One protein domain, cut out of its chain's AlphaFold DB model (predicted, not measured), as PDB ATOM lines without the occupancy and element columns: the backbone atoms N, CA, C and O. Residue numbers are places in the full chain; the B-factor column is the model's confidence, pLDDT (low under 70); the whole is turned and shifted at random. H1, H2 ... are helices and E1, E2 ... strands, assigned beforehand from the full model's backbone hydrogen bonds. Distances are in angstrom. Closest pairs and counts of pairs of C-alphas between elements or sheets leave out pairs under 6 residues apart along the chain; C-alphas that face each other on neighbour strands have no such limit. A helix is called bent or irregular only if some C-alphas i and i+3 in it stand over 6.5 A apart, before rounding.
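Overview. This is residues 15 to 147 of the 162 residues of the protein "(rape) hypothetical protein" of Brassica napus (UniProt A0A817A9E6). A long helix, H1, runs through the middle of the domain, with a twisted sheet of three strands covering one side of it and two helices, H2 and H4, crossing it on the side away from the sheet. The small helix H5 sits beyond one end of the sheet, between E1 and E2 along the chain, and the short H3 lies out past the end of H2. The printed part has 133 residues, with five named helices and three named strands in the order H1 H2 H3 H4 E1 H5 E2 E3; the sheet runs E1 E2 E3, antiparallel throughout, and the class is mixed, helices and strands. The whole is compact and rounded, with a radius of gyration of the C-alphas of 14.6 A and spans of 40 by 36 by 32 A.

Along the chain. H1 is residues 15 to 37, 32.9 A long, from C-alpha 15 at (-18.720, -13.181, -13.194) to C-alpha 37 at (-51.261, -17.303, -15.013). H2, residues 56 to 74, is 27.6 A long and irregular, with C-alphas 57 and 60 7.9 A apart, and has a kink of 25 degrees near residue 63. H3 is residues 76 to 79 and H4 residues 90 to 98. E1, residues 109 to 117, spans 22.1 A. H5 is residues 119 to 124. E2, residues 129 to 136, spans 22.5 A. E3, residues 139 to 146, spans 21.1 A, bends by 50 degrees at residue 142 and ends with C-alpha 146 at (-33.965, -24.302, -23.438).

Arrangement. H1 is on the sheet, over E1, at a height over the sheet of 8.9 A, and runs along the strands, at 26 degrees to E1 on the local plane; this makes two layers, a helix on one face of a sheet. The closest C-alphas of H1 and E1 are those of Asp 22 and Pro 115, 5.1 A apart. With residues 20 to 28 alone, H1 touches H2 at a steep tilt of 49 degrees, the same way, closest at the C-alphas of Gly 24 and Val 65, 5.4 A. With residues 23 to 31 alone, H1 touches H4, about perpendicular at 85 degrees, closest at the C-alphas of Ala 27 and Ile 97, 4.9 A. H2, with residues 62 to 66 alone, touches H4 at 87 degrees, about perpendicular, closest at the C-alphas of Ser 66 and Ser 90, 6.4 A; the helix packing is mostly crossed. H3 and H2 meet only through their link. H5 is only just not on the sheet, with 4 pairs of C-alphas within 10 A, and is close to but not clearly touching H1, closest at the C-alphas of Leu 18 and Thr 119, 7.5 A. Between E1 and E2, N 112 and O 133 are within hydrogen-bond range at 2.9 A; in the hairpin of E2 and E3, N 130 and O 146 are at 2.8 A. Every O i to N i+4 pair is within range in H4 and H5, 16 of 19 in H1 and 13 of 15 in H2; H3 is too short for such a pair.

Size, cuts and confidence. The C-alphas farthest apart, those of Glu 57 and Lys 139, are 40.8 A apart. The printed part has no cut, and its one long link is H1 to H2, residues 38 to 55. Mean pLDDT of the printed part is 86.8; it is under 70 at residues 15 to 19, 56 to 59, 118 to 123 and 125.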
ATOM      1  N   VAL A  15     -17.722 -13.125 -14.277       49.62
ATOM      2  CA  VAL A  15     -18.720 -13.181 -13.194       49.62
ATOM      3  C   VAL A  15     -19.819 -12.123 -13.356       49.62
ATOM      4  O   VAL A  15     -20.978 -12.414 -13.100       49.62
ATOM      5  N   GLY A  16     -19.484 -10.918 -13.826       51.22
ATOM      6  CA  GLY A  16     -20.456  -9.825 -13.967       51.22
ATOM      7  C   GLY A  16     -21.379  -9.958 -15.180       51.22
ATOM      8  O   GLY A  16     -22.410  -9.300 -15.229       51.22
ATOM      9  N   LYS A  17     -21.010 -10.788 -16.164       56.53
ATOM     10  CA  LYS A  17     -21.822 -11.041 -17.365       56.53
ATOM     11  C   LYS A  17     -22.702 -12.283 -17.240       56.53
ATOM     12  O   LYS A  17     -23.700 -12.374 -17.939       56.53
ATOM     13  N   LEU A  18     -22.342 -13.223 -16.364       58.78
ATOM     14  CA  LEU A  18     -23.233 -14.309 -15.956       58.78
ATOM     15  C   LEU A  18     -24.493 -13.724 -15.315       58.78
ATOM     16  O   LEU A  18     -25.566 -13.835 -15.899       58.78
ATOM     17  N   SER A  19     -24.311 -12.930 -14.257       65.38
ATOM     18  CA  SER A  19     -25.419 -12.347 -13.498       65.38
ATOM     19  C   SER A  19     -26.359 -11.469 -14.338       65.38
ATOM     20  O   SER A  19     -27.571 -11.514 -14.157       65.38
ATOM     21  N   GLU A  20     -25.839 -10.721 -15.322       76.75
ATOM     22  CA  GLU A  20     -26.660  -9.974 -16.293       76.75
ATOM     23  C   GLU A  20     -27.674 -10.876 -17.020       76.75
ATOM     24  O   GLU A  20     -28.855 -10.536 -17.143       76.75
ATOM     25  N   ASN A  21     -27.221 -12.046 -17.472       80.25
ATOM     26  CA  ASN A  21     -28.063 -12.999 -18.188       80.25
ATOM     27  C   ASN A  21     -29.024 -13.708 -17.238       80.25
ATOM     28  O   ASN A  21     -30.182 -13.908 -17.606       80.25
ATOM     29  N   ASP A  22     -28.569 -14.031 -16.026       85.50
ATOM     30  CA  ASP A  22     -29.390 -14.659 -14.995       85.50
ATOM     31  C   ASP A  22     -30.599 -13.773 -14.644       85.50
ATOM     32  O   ASP A  22     -31.755 -14.207 -14.751       85.50
ATOM     33  N   TRP A  23     -30.368 -12.478 -14.388       91.56
ATOM     34  CA  TRP A  23     -31.444 -11.505 -14.168       91.56
ATOM     35  C   TRP A  23     -32.350 -11.329 -15.384       91.56
ATOM     36  O   TRP A  23     -33.571 -11.243 -15.229       91.56
ATOM     37  N   GLY A  24     -31.783 -11.267 -16.592       92.56
ATOM     38  CA  GLY A  24     -32.556 -11.111 -17.822       92.56
ATOM     39  C   GLY A  24     -33.524 -12.274 -18.048       92.56
ATOM     40  O   GLY A  24     -34.723 -12.064 -18.253       92.56
ATOM     41  N   VAL A  25     -33.027 -13.510 -17.952       92.56
ATOM     42  CA  VAL A  25     -33.839 -14.729 -18.085       92.56
ATOM     43  C   VAL A  25     -34.906 -14.785 -16.998       92.56
ATOM     44  O   VAL A  25     -36.084 -14.995 -17.309       92.56
ATOM     45  N   GLN A  26     -34.527 -14.536 -15.742       94.62
ATOM     46  CA  GLN A  26     -35.456 -14.535 -14.617       94.62
ATOM     47  C   GLN A  26     -36.571 -13.499 -14.785       94.62
ATOM     48  O   GLN A  26     -37.748 -13.823 -14.592       94.62
ATOM     49  N   ALA A  27     -36.233 -12.275 -15.202       95.88
ATOM     50  CA  ALA A  27     -37.202 -11.217 -15.461       95.88
ATOM     51  C   ALA A  27     -38.197 -11.616 -16.559       95.88
ATOM     52  O   ALA A  27     -39.408 -11.480 -16.366       95.88
ATOM     53  N   ILE A  28     -37.708 -12.148 -17.688       95.69
ATOM     54  CA  ILE A  28     -38.560 -12.548 -18.816       95.69
ATOM     55  C   ILE A  28     -39.503 -13.682 -18.411       95.69
ATOM     56  O   ILE A  28     -40.711 -13.574 -18.625       95.69
ATOM     57  N   VAL A  29     -38.977 -14.759 -17.817       95.62
ATOM     58  CA  VAL A  29     -39.785 -15.924 -17.425       95.62
ATOM     59  C   VAL A  29     -40.836 -15.519 -16.394       95.62
ATOM     60  O   VAL A  29     -42.014 -15.833 -16.561       95.62
ATOM     61  N   SER A  30     -40.439 -14.760 -15.371       96.69
ATOM     62  CA  SER A  30     -41.351 -14.262 -14.340       96.69
ATOM     63  C   SER A  30     -42.447 -13.364 -14.911       96.69
ATOM     64  O   SER A  30     -43.613 -13.495 -14.530       96.69
ATOM     65  N   TRP A  31     -42.103 -12.462 -15.835       97.00
ATOM     66  CA  TRP A  31     -43.071 -11.584 -16.490       97.00
ATOM     67  C   TRP A  31     -44.058 -12.383 -17.350       97.00
ATOM     68  O   TRP A  31     -45.265 -12.258 -17.163       97.00
ATOM     69  N   VAL A  32     -43.571 -13.277 -18.217       96.12
ATOM     70  CA  VAL A  32     -44.430 -14.101 -19.085       96.12
ATOM     71  C   VAL A  32     -45.370 -14.986 -18.265       96.12
ATOM     72  O   VAL A  32     -46.560 -15.060 -18.565       96.12
ATOM     73  N   LEU A  33     -44.870 -15.640 -17.213       95.94
ATOM     74  CA  LEU A  33     -45.707 -16.467 -16.344       95.94
ATOM     75  C   LEU A  33     -46.771 -15.635 -15.616       95.94
ATOM     76  O   LEU A  33     -47.903 -16.097 -15.472       95.94
ATOM     77  N   ALA A  34     -46.440 -14.413 -15.194       96.00
ATOM     78  CA  ALA A  34     -47.399 -13.505 -14.572       96.00
ATOM     79  C   ALA A  34     -48.509 -13.072 -15.540       96.00
ATOM     80  O   ALA A  34     -49.667 -13.021 -15.131       96.00
ATOM     81  N   GLU A  35     -48.184 -12.821 -16.807       95.19
ATOM     82  CA  GLU A  35     -49.180 -12.485 -17.832       95.19
ATOM     83  C   GLU A  35     -50.092 -13.672 -18.178       95.19
ATOM     84  O   GLU A  35     -51.282 -13.492 -18.422       95.19
ATOM     85  N   VAL A  36     -49.557 -14.898 -18.183       93.69
ATOM     86  CA  VAL A  36     -50.321 -16.103 -18.554       93.69
ATOM     87  C   VAL A  36     -51.169 -16.638 -17.396       93.69
ATOM     88  O   VAL A  36     -52.307 -17.054 -17.612       93.69
ATOM     89  N   PHE A  37     -50.633 -16.652 -16.173       92.88
ATOM     90  CA  PHE A  37     -51.261 -17.303 -15.013       92.88
ATOM     91  C   PHE A  37     -51.776 -16.329 -13.943       92.88
ATOM     92  O   PHE A  37     -52.453 -16.753 -13.003       92.88
ATOM     93  N   GLY A  38     -51.491 -15.033 -14.082       93.44
ATOM     94  CA  GLY A  38     -51.811 -14.013 -13.088       93.44
ATOM     95  C   GLY A  38     -50.820 -13.988 -11.921       93.44
ATOM     96  O   GLY A  38     -50.248 -14.998 -11.517       93.44
ATOM     97  N   THR A  39     -50.630 -12.809 -11.325       87.75
ATOM     98  CA  THR A  39     -49.627 -12.588 -10.268       87.75
ATOM     99  C   THR A  39     -49.991 -13.193  -8.912       87.75
ATOM    100  O   THR A  39     -49.092 -13.506  -8.140       87.75
ATOM    101  N   GLN A  40     -51.280 -13.360  -8.602       83.31
ATOM    102  CA  GLN A  40     -51.735 -13.799  -7.271       83.31
ATOM    103  C   GLN A  40     -51.468 -15.285  -6.994       83.31
ATOM    104  O   GLN A  40     -51.330 -15.674  -5.839       83.31
ATOM    105  N   ASN A  41     -51.376 -16.103  -8.044       81.81
ATOM    106  CA  ASN A  41     -51.201 -17.556  -7.941       81.81
ATOM    107  C   ASN A  41     -49.790 -18.007  -8.334       81.81
ATOM    108  O   ASN A  41     -49.558 -19.196  -8.559       81.81
ATOM    109  N   LEU A  42     -48.858 -17.063  -8.473       92.25
ATOM    110  CA  LEU A  42     -47.537 -17.338  -9.003       92.25
ATOM    111  C   LEU A  42     -46.510 -17.428  -7.877       92.25
ATOM    112  O   LEU A  42     -46.194 -16.442  -7.220       92.25
ATOM    113  N   SER A  43     -45.989 -18.633  -7.686       95.06
ATOM    114  CA  SER A  43     -44.887 -18.940  -6.782       95.06
ATOM    115  C   SER A  43     -43.709 -19.386  -7.640       95.06
ATOM    116  O   SER A  43     -43.833 -20.385  -8.348       95.06
ATOM    117  N   ILE A  44     -42.616 -18.620  -7.640       96.31
ATOM    118  CA  ILE A  44     -41.408 -18.915  -8.423       96.31
ATOM    119  C   ILE A  44     -40.212 -18.951  -7.478       96.31
ATOM    120  O   ILE A  44     -39.981 -17.994  -6.740       96.31
ATOM    121  N   VAL A  45     -39.479 -20.057  -7.516       95.44
ATOM    122  CA  VAL A  45     -38.183 -20.242  -6.866       95.44
ATOM    123  C   VAL A  45     -37.109 -20.019  -7.926       95.44
ATOM    124  O   VAL A  45     -37.132 -20.704  -8.950       95.44
ATOM    125  N   ALA A  46     -36.206 -19.067  -7.705       92.81
ATOM    126  CA  ALA A  46     -35.054 -18.816  -8.567       92.81
ATOM    127  C   ALA A  46     -33.878 -18.275  -7.736       92.81
ATOM    128  O   ALA A  46     -34.065 -17.922  -6.571       92.81
ATOM    129  N   GLU A  47     -32.680 -18.260  -8.320       85.38
ATOM    130  CA  GLU A  47     -31.439 -17.906  -7.619       85.38
ATOM    131  C   GLU A  47     -31.286 -16.397  -7.384       85.38
ATOM    132  O   GLU A  47     -30.853 -15.989  -6.306       85.38
ATOM    133  N   GLU A  48     -31.670 -15.564  -8.356       85.44
ATOM    134  CA  GLU A  48     -31.304 -14.149  -8.338       85.44
ATOM    135  C   GLU A  48     -32.255 -13.276  -7.513       85.44
ATOM    136  O   GLU A  48     -33.482 -13.389  -7.588       85.44
ATOM    137  N   ASP A  49     -31.688 -12.306  -6.795       85.25
ATOM    138  CA  ASP A  49     -32.430 -11.289  -6.052       85.25
ATOM    139  C   ASP A  49     -32.285  -9.883  -6.660       85.25
ATOM    140  O   ASP A  49     -31.513  -9.628  -7.588       85.25
ATOM    141  N   THR A  50     -33.069  -8.938  -6.139       84.44
ATOM    142  CA  THR A  50     -33.000  -7.526  -6.538       84.44
ATOM    143  C   THR A  50     -31.986  -6.712  -5.736       84.44
ATOM    144  O   THR A  50     -31.724  -5.556  -6.079       84.44
ATOM    145  N   ASP A  51     -31.431  -7.258  -4.656       81.06
ATOM    146  CA  ASP A  51     -30.616  -6.512  -3.694       81.06
ATOM    147  C   ASP A  51     -29.261  -6.142  -4.296       81.06
ATOM    148  O   ASP A  51     -28.725  -5.065  -4.034       81.06
ATOM    149  N   SER A  52     -28.720  -7.002  -5.155       74.62
ATOM    150  CA  SER A  52     -27.469  -6.731  -5.872       74.62
ATOM    151  C   SER A  52     -27.661  -5.792  -7.074       74.62
ATOM    152  O   SER A  52     -26.782  -4.976  -7.374       74.62
ATOM    153  N   LEU A  53     -28.831  -5.836  -7.720       73.62
ATOM    154  CA  LEU A  53     -29.130  -5.064  -8.933       73.62
ATOM    155  C   LEU A  53     -29.647  -3.642  -8.642       73.62
ATOM    156  O   LEU A  53     -29.512  -2.750  -9.475       73.62
ATOM    157  N   SER A  54     -30.218  -3.406  -7.456       70.62
ATOM    158  CA  SER A  54     -30.803  -2.115  -7.049       70.62
ATOM    159  C   SER A  54     -29.808  -1.121  -6.428       70.62
ATOM    160  O   SER A  54     -30.174   0.018  -6.128       70.62
ATOM    161  N   LYS A  55     -28.542  -1.516  -6.244       73.62
ATOM    162  CA  LYS A  55     -27.487  -0.648  -5.699       73.62
ATOM    163  C   LYS A  55     -27.044   0.390  -6.733       73.62
ATOM    164  O   LYS A  55     -26.970   0.110  -7.924       73.62
ATOM    165  N   SER A  56     -26.691   1.592  -6.272       54.94
ATOM    166  CA  SER A  56     -26.333   2.737  -7.131       54.94
ATOM    167  C   SER A  56     -25.118   2.502  -8.037       54.94
ATOM    168  O   SER A  56     -24.974   3.179  -9.050       54.94
ATOM    169  N   GLU A  57     -24.250   1.546  -7.700       58.72
ATOM    170  CA  GLU A  57     -23.094   1.146  -8.520       58.72
ATOM    171  C   GLU A  57     -23.480   0.226  -9.700       58.72
ATOM    172  O   GLU A  57     -22.679   0.025 -10.609       58.72
ATOM    173  N   SER A  58     -24.725  -0.266  -9.736       64.00
ATOM    174  CA  SER A  58     -25.259  -1.211 -10.730       64.00
ATOM    175  C   SER A  58     -26.152  -0.554 -11.798       64.00
ATOM    176  O   SER A  58     -26.804  -1.262 -12.562       64.00
ATOM    177  N   LEU A  59     -26.204   0.784 -11.897       69.94
ATOM    178  CA  LEU A  59     -27.108   1.481 -12.834       69.94
ATOM    179  C   LEU A  59     -26.898   1.058 -14.298       69.94
ATOM    180  O   LEU A  59     -27.860   0.730 -14.985       69.94
ATOM    181  N   GLY A  60     -25.643   0.969 -14.752       81.44
ATOM    182  CA  GLY A  60     -25.344   0.508 -16.114       81.44
ATOM    183  C   GLY A  60     -25.678  -0.971 -16.349       81.44
ATOM    184  O   GLY A  60     -25.990  -1.365 -17.473       81.44
ATOM    185  N   LEU A  61     -25.656  -1.787 -15.292       84.12
ATOM    186  CA  LEU A  61     -26.033  -3.198 -15.353       84.12
ATOM    187  C   LEU A  61     -27.551  -3.352 -15.467       84.12
ATOM    188  O   LEU A  61     -28.020  -4.081 -16.334       84.12
ATOM    189  N   LEU A  62     -28.321  -2.612 -14.665       87.00
ATOM    190  CA  LEU A  62     -29.780  -2.603 -14.754       87.00
ATOM    191  C   LEU A  62     -30.261  -2.102 -16.121       87.00
ATOM    192  O   LEU A  62     -31.198  -2.675 -16.675       87.00
ATOM    193  N   ASP A  63     -29.613  -1.088 -16.695       88.69
ATOM    194  CA  ASP A  63     -29.911  -0.631 -18.058       88.69
ATOM    195  C   ASP A  63     -29.619  -1.721 -19.101       88.69
ATOM    196  O   ASP A  63     -30.425  -1.942 -20.006       88.69
ATOM    197  N   SER A  64     -28.505  -2.445 -18.957       88.62
ATOM    198  CA  SER A  64     -28.135  -3.535 -19.871       88.62
ATOM    199  C   SER A  64     -29.134  -4.695 -19.798       88.62
ATOM    200  O   SER A  64     -29.699  -5.077 -20.826       88.62
ATOM    201  N   VAL A  65     -29.480  -5.147 -18.583       89.88
ATOM    202  CA  VAL A  65     -30.560  -6.124 -18.345       89.88
ATOM    203  C   VAL A  65     -31.874  -5.624 -18.951       89.88
ATOM    204  O   VAL A  65     -32.574  -6.372 -19.632       89.88
ATOM    205  N   SER A  66     -32.208  -4.345 -18.758       92.00
ATOM    206  CA  SER A  66     -33.449  -3.764 -19.279       92.00
ATOM    207  C   SER A  66     -33.522  -3.782 -20.798       92.00
ATOM    208  O   SER A  66     -34.576  -4.097 -21.358       92.00
ATOM    209  N   ASN A  67     -32.418  -3.470 -21.469       91.12
ATOM    210  CA  ASN A  67     -32.344  -3.518 -22.921       91.12
ATOM    211  C   ASN A  67     -32.498  -4.956 -23.427       91.12
ATOM    212  O   ASN A  67     -33.362  -5.200 -24.269       91.12
ATOM    213  N   ALA A  68     -31.759  -5.911 -22.851       90.62
ATOM    214  CA  ALA A  68     -31.825  -7.322 -23.236       90.62
ATOM    215  C   ALA A  68     -33.231  -7.921 -23.043       90.62
ATOM    216  O   ALA A  68     -33.764  -8.589 -23.934       90.62
ATOM    217  N   VAL A  69     -33.881  -7.633 -21.908       93.69
ATOM    218  CA  VAL A  69     -35.256  -8.078 -21.618       93.69
ATOM    219  C   VAL A  69     -36.238  -7.533 -22.652       93.69
ATOM    220  O   VAL A  69     -37.048  -8.284 -23.203       93.69
ATOM    221  N   ASN A  70     -36.180  -6.230 -22.933       95.31
ATOM    222  CA  ASN A  70     -37.100  -5.594 -23.870       95.31
ATOM    223  C   ASN A  70     -36.884  -6.060 -25.312       95.31
ATOM    224  O   ASN A  70     -37.861  -6.262 -26.038       95.31
ATOM    225  N   GLU A  71     -35.635  -6.276 -25.717       92.75
ATOM    226  CA  GLU A  71     -35.299  -6.846 -27.016       92.75
ATOM    227  C   GLU A  71     -35.879  -8.258 -27.163       92.75
ATOM    228  O   GLU A  71     -36.639  -8.514 -28.102       92.75
ATOM    229  N   ALA A  72     -35.638  -9.146 -26.195       90.50
ATOM    230  CA  ALA A  72     -36.163 -10.510 -26.217       90.50
ATOM    231  C   ALA A  72     -37.705 -10.548 -26.230       90.50
ATOM    232  O   ALA A  72     -38.315 -11.278 -27.019       90.50
ATOM    233  N   LEU A  73     -38.358  -9.725 -25.403       92.50
ATOM    234  CA  LEU A  73     -39.821  -9.631 -25.354       92.50
ATOM    235  C   LEU A  73     -40.419  -9.013 -26.623       92.50
ATOM    236  O   LEU A  73     -41.566  -9.309 -26.974       92.50
ATOM    237  N   SER A  74     -39.660  -8.195 -27.358       93.12
ATOM    238  CA  SER A  74     -40.128  -7.613 -28.617       93.12
ATOM    239  C   SER A  74     -40.477  -8.683 -29.664       93.12
ATOM    240  O   SER A  74     -41.403  -8.474 -30.460       93.12
ATOM    241  N   GLU A  75     -39.823  -9.842 -29.561       89.25
ATOM    242  CA  GLU A  75     -39.926 -11.011 -30.433       89.25
ATOM    243  C   GLU A  75     -40.890 -12.086 -29.899       89.25
ATOM    244  O   GLU A  75     -41.217 -13.036 -30.613       89.25
ATOM    245  N   ALA A  76     -41.394 -11.944 -28.666       89.06
ATOM    246  CA  ALA A  76     -42.186 -12.965 -27.971       89.06
ATOM    247  C   ALA A  76     -43.427 -13.424 -28.762       89.06
ATOM    248  O   ALA A  76     -43.722 -14.621 -28.824       89.06
ATOM    249  N   ARG A  77     -44.100 -12.501 -29.468       90.25
ATOM    250  CA  ARG A  77     -45.277 -12.822 -30.300       90.25
ATOM    251  C   ARG A  77     -44.979 -13.832 -31.409       90.25
ATOM    252  O   ARG A  77     -45.868 -14.604 -31.758       90.25
ATOM    253  N   LYS A  78     -43.748 -13.874 -31.936       90.19
ATOM    254  CA  LYS A  78     -43.338 -14.856 -32.960       90.19
ATOM    255  C   LYS A  78     -43.412 -16.295 -32.438       90.19
ATOM    256  O   LYS A  78     -43.520 -17.227 -33.226       90.19
ATOM    257  N   TYR A  79     -43.396 -16.463 -31.116       86.69
ATOM    258  CA  TYR A  79     -43.484 -17.743 -30.420       86.69
ATOM    259  C   TYR A  79     -44.847 -17.964 -29.740       86.69
ATOM    260  O   TYR A  79     -44.971 -18.879 -28.932       86.69
ATOM    261  N   GLY A  80     -45.856 -17.131 -30.027       91.44
ATOM    262  CA  GLY A  80     -47.179 -17.224 -29.397       91.44
ATOM    263  C   GLY A  80     -47.212 -16.799 -27.923       91.44
ATOM    264  O   GLY A  80     -48.157 -17.141 -27.219       91.44
ATOM    265  N   LEU A  81     -46.194 -16.073 -27.454       92.19
ATOM    266  CA  LEU A  81     -46.096 -15.582 -26.078       92.19
ATOM    267  C   LEU A  81     -46.603 -14.134 -25.957       92.19
ATOM    268  O   LEU A  81     -46.572 -13.387 -26.948       92.19
ATOM    269  N   PRO A  82     -47.054 -13.716 -24.757       93.81
ATOM    270  CA  PRO A  82     -47.411 -12.327 -24.499       93.81
ATOM    271  C   PRO A  82     -46.215 -11.400 -24.738       93.81
ATOM    272  O   PRO A  82     -45.057 -11.778 -24.564       93.81
ATOM    273  N   LYS A  83     -46.515 -10.168 -25.148       93.69
ATOM    274  CA  LYS A  83     -45.551  -9.084 -25.360       93.69
ATOM    275  C   LYS A  83     -46.124  -7.818 -24.727       93.69
ATOM    276  O   LYS A  83     -47.307  -7.562 -24.962       93.69
ATOM    277  N   PRO A  84     -45.326  -7.026 -23.996       93.88
ATOM    278  CA  PRO A  84     -45.818  -5.797 -23.398       93.88
ATOM    279  C   PRO A  84     -46.135  -4.747 -24.477       93.88
ATOM    280  O   PRO A  84     -45.444  -4.651 -25.495       93.88
ATOM    281  N   ASP A  85     -47.183  -3.948 -24.257       92.31
ATOM    282  CA  ASP A  85     -47.606  -2.893 -25.197       92.31
ATOM    283  C   ASP A  85     -46.580  -1.757 -25.314       92.31
ATOM    284  O   ASP A  85     -46.494  -1.075 -26.336       92.31
ATOM    285  N   LYS A  86     -45.797  -1.552 -24.254       95.19
ATOM    286  CA  LYS A  86     -44.689  -0.599 -24.173       95.19
ATOM    287  C   LYS A  86     -43.474  -1.301 -23.567       95.19
ATOM    288  O   LYS A  86     -43.675  -2.239 -22.798       95.19
ATOM    289  N   PRO A  87     -42.242  -0.860 -23.869       96.38
ATOM    290  CA  PRO A  87     -41.060  -1.372 -23.185       96.38
ATOM    291  C   PRO A  87     -41.211  -1.284 -21.661       96.38
ATOM    292  O   PRO A  87     -41.716  -0.285 -21.145       96.38
ATOM    293  N   LEU A  88     -40.788  -2.335 -20.962       95.56
ATOM    294  CA  LEU A  88     -40.772  -2.408 -19.506       95.56
ATOM    295  C   LEU A  88     -39.714  -1.449 -18.960       95.56
ATOM    296  O   LEU A  88     -38.576  -1.448 -19.435       95.56
ATOM    297  N   GLY A  89     -40.091  -0.649 -17.961       94.12
ATOM    298  CA  GLY A  89     -39.149   0.212 -17.256       94.12
ATOM    299  C   GLY A  89     -38.346  -0.560 -16.210       94.12
ATOM    300  O   GLY A  89     -38.704  -1.673 -15.819       94.12
ATOM    301  N   SER A  90     -37.297   0.064 -15.673       92.19
ATOM    302  CA  SER A  90     -36.434  -0.543 -14.649       92.19
ATOM    303  C   SER A  90     -37.224  -1.015 -13.419       92.19
ATOM    304  O   SER A  90     -36.936  -2.069 -12.860       92.19
ATOM    305  N   HIS A  91     -38.270  -0.277 -13.025       92.94
ATOM    306  CA  HIS A  91     -39.159  -0.683 -11.934       92.94
ATOM    307  C   HIS A  91     -39.919  -1.982 -12.244       92.94
ATOM    308  O   HIS A  91     -40.026  -2.848 -11.379       92.94
ATOM    309  N   ASP A  92     -40.427  -2.136 -13.468       95.25
ATOM    310  CA  ASP A  92     -41.169  -3.330 -13.880       95.25
ATOM    311  C   ASP A  92     -40.260  -4.560 -13.922       95.25
ATOM    312  O   ASP A  92     -40.665  -5.647 -13.509       95.25
ATOM    313  N   ILE A  93     -39.013  -4.372 -14.361       94.44
ATOM    314  CA  ILE A  93     -37.993  -5.421 -14.411       94.44
ATOM    315  C   ILE A  93     -37.592  -5.853 -13.005       94.44
ATOM    316  O   ILE A  93     -37.655  -7.042 -12.698       94.44
ATOM    317  N   LEU A  94     -37.275  -4.907 -12.116       94.25
ATOM    318  CA  LEU A  94     -36.981  -5.215 -10.714       94.25
ATOM    319  C   LEU A  94     -38.163  -5.921 -10.042       94.25
ATOM    320  O   LEU A  94     -37.978  -6.896  -9.322       94.25
ATOM    321  N   LYS A  95     -39.395  -5.490 -10.326       94.81
ATOM    322  CA  LYS A  95     -40.606  -6.152  -9.827       94.81
ATOM    323  C   LYS A  95     -40.767  -7.571 -10.380       94.81
ATOM    324  O   LYS A  95     -41.268  -8.440  -9.670       94.81
ATOM    325  N   ALA A  96     -40.386  -7.815 -11.634       95.75
ATOM    326  CA  ALA A  96     -40.418  -9.148 -12.222       95.75
ATOM    327  C   ALA A  96     -39.384 -10.074 -11.567       95.75
ATOM    328  O   ALA A  96     -39.747 -11.178 -11.166       95.75
ATOM    329  N   ILE A  97     -38.150  -9.602 -11.382       94.25
ATOM    330  CA  ILE A  97     -37.080 -10.338 -10.691       94.25
ATOM    331  C   ILE A  97     -37.490 -10.631  -9.245       94.25
ATOM    332  O   ILE A  97     -37.488 -11.786  -8.832       94.25
ATOM    333  N   GLY A  98     -37.938  -9.612  -8.508       93.88
ATOM    334  CA  GLY A  98     -38.300  -9.718  -7.092       93.88
ATOM    335  C   GLY A  98     -39.523 -10.595  -6.800       93.88
ATOM    336  O   GLY A  98     -39.776 -10.926  -5.645       93.88
ATOM    337  N   ARG A  99     -40.284 -11.004  -7.824       94.50
ATOM    338  CA  ARG A  99     -41.357 -12.004  -7.682       94.50
ATOM    339  C   ARG A  99     -40.813 -13.419  -7.474       94.50
ATOM    340  O   ARG A  99     -41.533 -14.275  -6.968       94.50
ATOM    341  N   CYS A 100     -39.569 -13.677  -7.862       93.50
ATOM    342  CA  CYS A 100     -38.944 -14.993  -7.769       93.50
ATOM    343  C   CYS A 100     -38.315 -15.251  -6.394       93.50
ATOM    344  O   CYS A 100     -37.208 -15.760  -6.297       93.50
ATOM    345  N   ASN A 101     -39.021 -14.882  -5.327       92.62
ATOM    346  CA  ASN A 101     -38.541 -14.975  -3.949       92.62
ATOM    347  C   ASN A 101     -39.212 -16.105  -3.152       92.62
ATOM    348  O   ASN A 101     -39.173 -16.112  -1.919       92.62
ATOM    349  N   SER A 102     -39.876 -17.043  -3.835       92.56
ATOM    350  CA  SER A 102     -40.498 -18.180  -3.167       92.56
ATOM    351  C   SER A 102     -39.433 -19.123  -2.628       92.56
ATOM    352  O   SER A 102     -38.458 -19.436  -3.304       92.56
ATOM    353  N   THR A 103     -39.661 -19.651  -1.430       90.81
ATOM    354  CA  THR A 103     -38.842 -20.725  -0.855       90.81
ATOM    355  C   THR A 103     -39.309 -22.117  -1.294       90.81
ATOM    356  O   THR A 103     -38.700 -23.119  -0.921       90.81
ATOM    357  N   GLY A 104     -40.391 -22.199  -2.082       89.38
ATOM    358  CA  GLY A 104     -41.008 -23.459  -2.488       89.38
ATOM    359  C   GLY A 104     -41.555 -24.246  -1.294       89.38
ATOM    360  O   GLY A 104     -42.003 -23.679  -0.297       89.38
ATOM    361  N   GLY A 105     -41.549 -25.576  -1.394       88.19
ATOM    362  CA  GLY A 105     -41.871 -26.454  -0.271       88.19
ATOM    363  C   GLY A 105     -42.511 -27.779  -0.683       88.19
ATOM    364  O   GLY A 105     -42.767 -28.022  -1.857       88.19
ATOM    365  N   PRO A 106     -42.817 -28.664   0.280       87.50
ATOM    366  CA  PRO A 106     -43.396 -29.978  -0.008       87.50
ATOM    367  C   PRO A 106     -44.875 -29.927  -0.424       87.50
ATOM    368  O   PRO A 106     -45.446 -30.962  -0.758       87.50
ATOM    369  N   LYS A 107     -45.520 -28.757  -0.351       91.12
ATOM    370  CA  LYS A 107     -46.945 -28.561  -0.636       91.12
ATOM    371  C   LYS A 107     -47.167 -27.365  -1.551       91.12
ATOM    372  O   LYS A 107     -46.383 -26.417  -1.539       91.12
ATOM    373  N   GLY A 108     -48.286 -27.391  -2.265       92.62
ATOM    374  CA  GLY A 108     -48.690 -26.334  -3.182       92.62
ATOM    375  C   GLY A 108     -47.946 -26.400  -4.511       92.62
ATOM    376  O   GLY A 108     -47.132 -27.293  -4.750       92.62
ATOM    377  N   ARG A 109     -48.248 -25.432  -5.376       94.62
ATOM    378  CA  ARG A 109     -47.727 -25.343  -6.740       94.62
ATOM    379  C   ARG A 109     -46.679 -24.240  -6.845       94.62
ATOM    380  O   ARG A 109     -46.950 -23.105  -6.462       94.62
ATOM    381  N   HIS A 110     -45.504 -24.566  -7.369       95.06
ATOM    382  CA  HIS A 110     -44.415 -23.614  -7.571       95.06
ATOM    383  C   HIS A 110     -43.637 -23.926  -8.846       95.06
ATOM    384  O   HIS A 110     -43.409 -25.083  -9.201       95.06
ATOM    385  N   TRP A 111     -43.244 -22.864  -9.536       97.00
ATOM    386  CA  TRP A 111     -42.268 -22.915 -10.609       97.00
ATOM    387  C   TRP A 111     -40.869 -22.877 -10.007       97.00
ATOM    388  O   TRP A 111     -40.623 -22.132  -9.060       97.00
ATOM    389  N   VAL A 112     -39.958 -23.663 -10.562       95.62
ATOM    390  CA  VAL A 112     -38.537 -23.639 -10.211       95.62
ATOM    391  C   VAL A 112     -37.766 -23.292 -11.469       95.62
ATOM    392  O   VAL A 112     -37.943 -23.959 -12.489       95.62
ATOM    393  N   LEU A 113     -36.972 -22.229 -11.401       94.75
ATOM    394  CA  LEU A 113     -36.208 -21.685 -12.513       94.75
ATOM    395  C   LEU A 113     -34.722 -21.674 -12.159       94.75
ATOM    396  O   LEU A 113     -34.334 -21.058 -11.170       94.75
ATOM    397  N   ASP A 114     -33.923 -22.302 -13.013       90.12
ATOM    398  CA  ASP A 114     -32.483 -22.085 -13.104       90.12
ATOM    399  C   ASP A 114     -32.218 -21.321 -14.415       90.12
ATOM    400  O   ASP A 114     -32.435 -21.871 -15.509       90.12
ATOM    401  N   PRO A 115     -31.891 -20.021 -14.338       82.19
ATOM    402  CA  PRO A 115     -31.761 -19.192 -15.523       82.19
ATOM    403  C   PRO A 115     -30.555 -19.573 -16.395       82.19
ATOM    404  O   PRO A 115     -30.657 -19.424 -17.617       82.19
ATOM    405  N   VAL A 116     -29.471 -20.111 -15.819       82.62
ATOM    406  CA  VAL A 116     -28.282 -20.595 -16.544       82.62
ATOM    407  C   VAL A 116     -27.680 -21.825 -15.839       82.62
ATOM    408  O   VAL A 116     -26.676 -21.747 -15.129       82.62
ATOM    409  N   ASP A 117     -28.211 -23.005 -16.159       74.06
ATOM    410  CA  ASP A 117     -27.618 -24.286 -15.770       74.06
ATOM    411  C   ASP A 117     -26.406 -24.597 -16.669       74.06
ATOM    412  O   ASP A 117     -26.469 -24.534 -17.905       74.06
ATOM    413  N   GLY A 118     -25.270 -24.930 -16.052       66.25
ATOM    414  CA  GLY A 118     -23.998 -25.133 -16.748       66.25
ATOM    415  C   GLY A 118     -23.167 -23.857 -16.917       66.25
ATOM    416  O   GLY A 118     -22.526 -23.669 -17.951       66.25
ATOM    417  N   THR A 119     -23.110 -23.011 -15.886       65.50
ATOM    418  CA  THR A 119     -22.342 -21.750 -15.802       65.50
ATOM    419  C   THR A 119     -20.937 -21.831 -16.424       65.50
ATOM    420  O   THR A 119     -20.540 -20.967 -17.200       65.50
ATOM    421  N   LEU A 120     -20.169 -22.897 -16.154       68.19
ATOM    422  CA  LEU A 120     -18.827 -23.083 -16.736       68.19
ATOM    423  C   LEU A 120     -18.848 -23.298 -18.254       68.19
ATOM    424  O   LEU A 120     -17.920 -22.875 -18.942       68.19
ATOM    425  N   GLY A 121     -19.879 -23.970 -18.761       62.00
ATOM    426  CA  GLY A 121     -20.099 -24.149 -20.188       62.00
ATOM    427  C   GLY A 121     -20.502 -22.836 -20.849       62.00
ATOM    428  O   GLY A 121     -19.897 -22.461 -21.848       62.00
ATOM    429  N   PHE A 122     -21.408 -22.072 -20.230       63.94
ATOM    430  CA  PHE A 122     -21.778 -20.732 -20.696       63.94
ATOM    431  C   PHE A 122     -20.553 -19.819 -20.867       63.94
ATOM    432  O   PHE A 122     -20.329 -19.258 -21.939       63.94
ATOM    433  N   VAL A 123     -19.700 -19.742 -19.842       68.75
ATOM    434  CA  VAL A 123     -18.471 -18.926 -19.854       68.75
ATOM    435  C   VAL A 123     -17.519 -19.306 -20.988       68.75
ATOM    436  O   VAL A 123     -16.815 -18.452 -21.526       68.75
ATOM    437  N   ARG A 124     -17.475 -20.590 -21.348       70.44
ATOM    438  CA  ARG A 124     -16.602 -21.121 -22.403       70.44
ATOM    439  C   ARG A 124     -17.229 -21.052 -23.797       70.44
ATOM    440  O   ARG A 124     -16.559 -21.404 -24.762       70.44
ATOM    441  N   GLY A 125     -18.480 -20.601 -23.912       66.81
ATOM    442  CA  GLY A 125     -19.256 -20.692 -25.151       66.81
ATOM    443  C   GLY A 125     -19.671 -22.127 -25.506       66.81
ATOM    444  O   GLY A 125     -20.065 -22.390 -26.640       66.81
ATOM    445  N   ASP A 126     -19.582 -23.049 -24.547       75.44
ATOM    446  CA  ASP A 126     -20.034 -24.430 -24.662       75.44
ATOM    447  C   ASP A 126     -21.549 -24.518 -24.358       75.44
ATOM    448  O   ASP A 126     -22.328 -23.590 -24.595       75.44
ATOM    449  N   GLN A 127     -22.007 -25.674 -23.878       78.31
ATOM    450  CA  GLN A 127     -23.410 -25.928 -23.579       78.31
ATOM    451  C   GLN A 127     -23.835 -25.247 -22.280       78.31
ATOM    452  O   GLN A 127     -23.139 -25.333 -21.271       78.31
ATOM    453  N   TYR A 128     -25.014 -24.644 -22.318       82.75
ATOM    454  CA  TYR A 128     -25.760 -24.195 -21.152       82.75
ATOM    455  C   TYR A 128     -27.249 -24.411 -21.419       82.75
ATOM    456  O   TYR A 128     -27.662 -24.569 -22.579       82.75
ATOM    457  N   ALA A 129     -28.043 -24.415 -20.356       84.94
ATOM    458  CA  ALA A 129     -29.484 -24.521 -20.453       84.94
ATOM    459  C   ALA A 129     -30.183 -23.468 -19.592       84.94
ATOM    460  O   ALA A 129     -29.714 -23.105 -18.526       84.94
ATOM    461  N   VAL A 130     -31.340 -23.015 -20.058       89.19
ATOM    462  CA  VAL A 130     -32.358 -22.391 -19.213       89.19
ATOM    463  C   VAL A 130     -33.285 -23.514 -18.763       89.19
ATOM    464  O   VAL A 130     -33.905 -24.156 -19.621       89.19
ATOM    465  N   ALA A 131     -33.396 -23.764 -17.461       91.62
ATOM    466  CA  ALA A 131     -34.209 -24.854 -16.932       91.62
ATOM    467  C   ALA A 131     -35.417 -24.331 -16.153       91.62
ATOM    468  O   ALA A 131     -35.287 -23.563 -15.208       91.62
ATOM    469  N   LEU A 132     -36.615 -24.776 -16.534       95.19
ATOM    470  CA  LEU A 132     -37.866 -24.410 -15.874       95.19
ATOM    471  C   LEU A 132     -38.679 -25.665 -15.565       95.19
ATOM    472  O   LEU A 132     -38.936 -26.477 -16.452       95.19
ATOM    473  N   ALA A 133     -39.151 -25.801 -14.331       95.69
ATOM    474  CA  ALA A 133     -40.022 -26.894 -13.915       95.69
ATOM    475  C   ALA A 133     -41.262 -26.380 -13.182       95.69
ATOM    476  O   ALA A 133     -41.214 -25.356 -12.506       95.69
ATOM    477  N   LEU A 134     -42.367 -27.122 -13.289       96.06
ATOM    478  CA  LEU A 134     -43.540 -26.950 -12.432       96.06
ATOM    479  C   LEU A 134     -43.597 -28.106 -11.444       96.06
ATOM    480  O   LEU A 134     -43.644 -29.269 -11.850       96.06
ATOM    481  N   ILE A 135     -43.648 -27.780 -10.160       94.69
ATOM    482  CA  ILE A 135     -43.782 -28.742  -9.072       94.69
ATOM    483  C   ILE A 135     -45.119 -28.502  -8.375       94.69
ATOM    484  O   ILE A 135     -45.506 -27.361  -8.126       94.69
ATOM    485  N   GLU A 136     -45.828 -29.583  -8.063       96.00
ATOM    486  CA  GLU A 136     -47.035 -29.562  -7.242       96.00
ATOM    487  C   GLU A 136     -46.965 -30.671  -6.197       96.00
ATOM    488  O   GLU A 136     -46.738 -31.835  -6.530       96.00
ATOM    489  N   ASP A 137     -47.116 -30.298  -4.925       95.44
ATOM    490  CA  ASP A 137     -47.078 -31.220  -3.780       95.44
ATOM    491  C   ASP A 137     -45.856 -32.161  -3.802       95.44
ATOM    492  O   ASP A 137     -45.954 -33.380  -3.625       95.44
ATOM    493  N   GLY A 138     -44.686 -31.575  -4.082       91.38
ATOM    494  CA  GLY A 138     -43.400 -32.273  -4.135       91.38
ATOM    495  C   GLY A 138     -43.191 -33.151  -5.372       91.38
ATOM    496  O   GLY A 138     -42.188 -33.859  -5.447       91.38
ATOM    497  N   LYS A 139     -44.107 -33.128  -6.347       94.00
ATOM    498  CA  LYS A 139     -43.995 -33.888  -7.597       94.00
ATOM    499  C   LYS A 139     -43.756 -32.959  -8.777       94.00
ATOM    500  O   LYS A 139     -44.489 -31.993  -8.968       94.00
ATOM    501  N   VAL A 140     -42.766 -33.286  -9.601       94.31
ATOM    502  CA  VAL A 140     -42.526 -32.588 -10.870       94.31
ATOM    503  C   VAL A 140     -43.647 -32.944 -11.845       94.31
ATOM    504  O   VAL A 140     -43.821 -34.113 -12.189       94.31
ATOM    505  N   LEU A 141     -44.409 -31.941 -12.278       95.25
ATOM    506  CA  LEU A 141     -45.488 -32.100 -13.252       95.25
ATOM    507  C   LEU A 141     -44.998 -31.917 -14.690       95.25
ATOM    508  O   LEU A 141     -45.441 -32.630 -15.587       95.25
ATOM    509  N   LEU A 142     -44.099 -30.957 -14.913       94.94
ATOM    510  CA  LEU A 142     -43.469 -30.709 -16.209       94.94
ATOM    511  C   LEU A 142     -42.081 -30.097 -16.024       94.94
ATOM    512  O   LEU A 142     -41.818 -29.435 -15.018       94.94
ATOM    513  N   GLY A 143     -41.226 -30.296 -17.025       92.75
ATOM    514  CA  GLY A 143     -39.913 -29.673 -17.130       92.75
ATOM    515  C   GLY A 143     -39.643 -29.223 -18.562       92.75
ATOM    516  O   GLY A 143     -40.050 -29.887 -19.517       92.75
ATOM    517  N   VAL A 144     -38.971 -28.086 -18.701       92.19
ATOM    518  CA  VAL A 144     -38.559 -27.485 -19.968       92.19
ATOM    519  C   VAL A 144     -37.083 -27.128 -19.864       92.19
ATOM    520  O   VAL A 144     -36.668 -26.483 -18.905       92.19
ATOM    521  N   LEU A 145     -36.313 -27.524 -20.875       88.19
ATOM    522  CA  LEU A 145     -34.927 -27.105 -21.056       88.19
ATOM    523  C   LEU A 145     -34.822 -26.329 -22.368       88.19
ATOM    524  O   LEU A 145     -35.117 -26.860 -23.441       88.19
ATOM    525  N   GLY A 146     -34.417 -25.067 -22.283       85.94
ATOM    526  CA  GLY A 146     -33.965 -24.302 -23.438       85.94
ATOM    527  C   GLY A 146     -32.458 -24.451 -23.557       85.94
ATOM    528  O   GLY A 146     -31.762 -23.995 -22.664       85.94
ATOM    529  N   CYS A 147     -31.951 -25.050 -24.636       85.69
ATOM    530  CA  CYS A 147     -30.512 -25.279 -24.827       85.69
ATOM    531  C   CYS A 147     -29.999 -24.513 -26.062       85.69
ATOM    532  O   CYS A 147     -29.940 -25.097 -27.148       85.69
TER     533      CYS A 147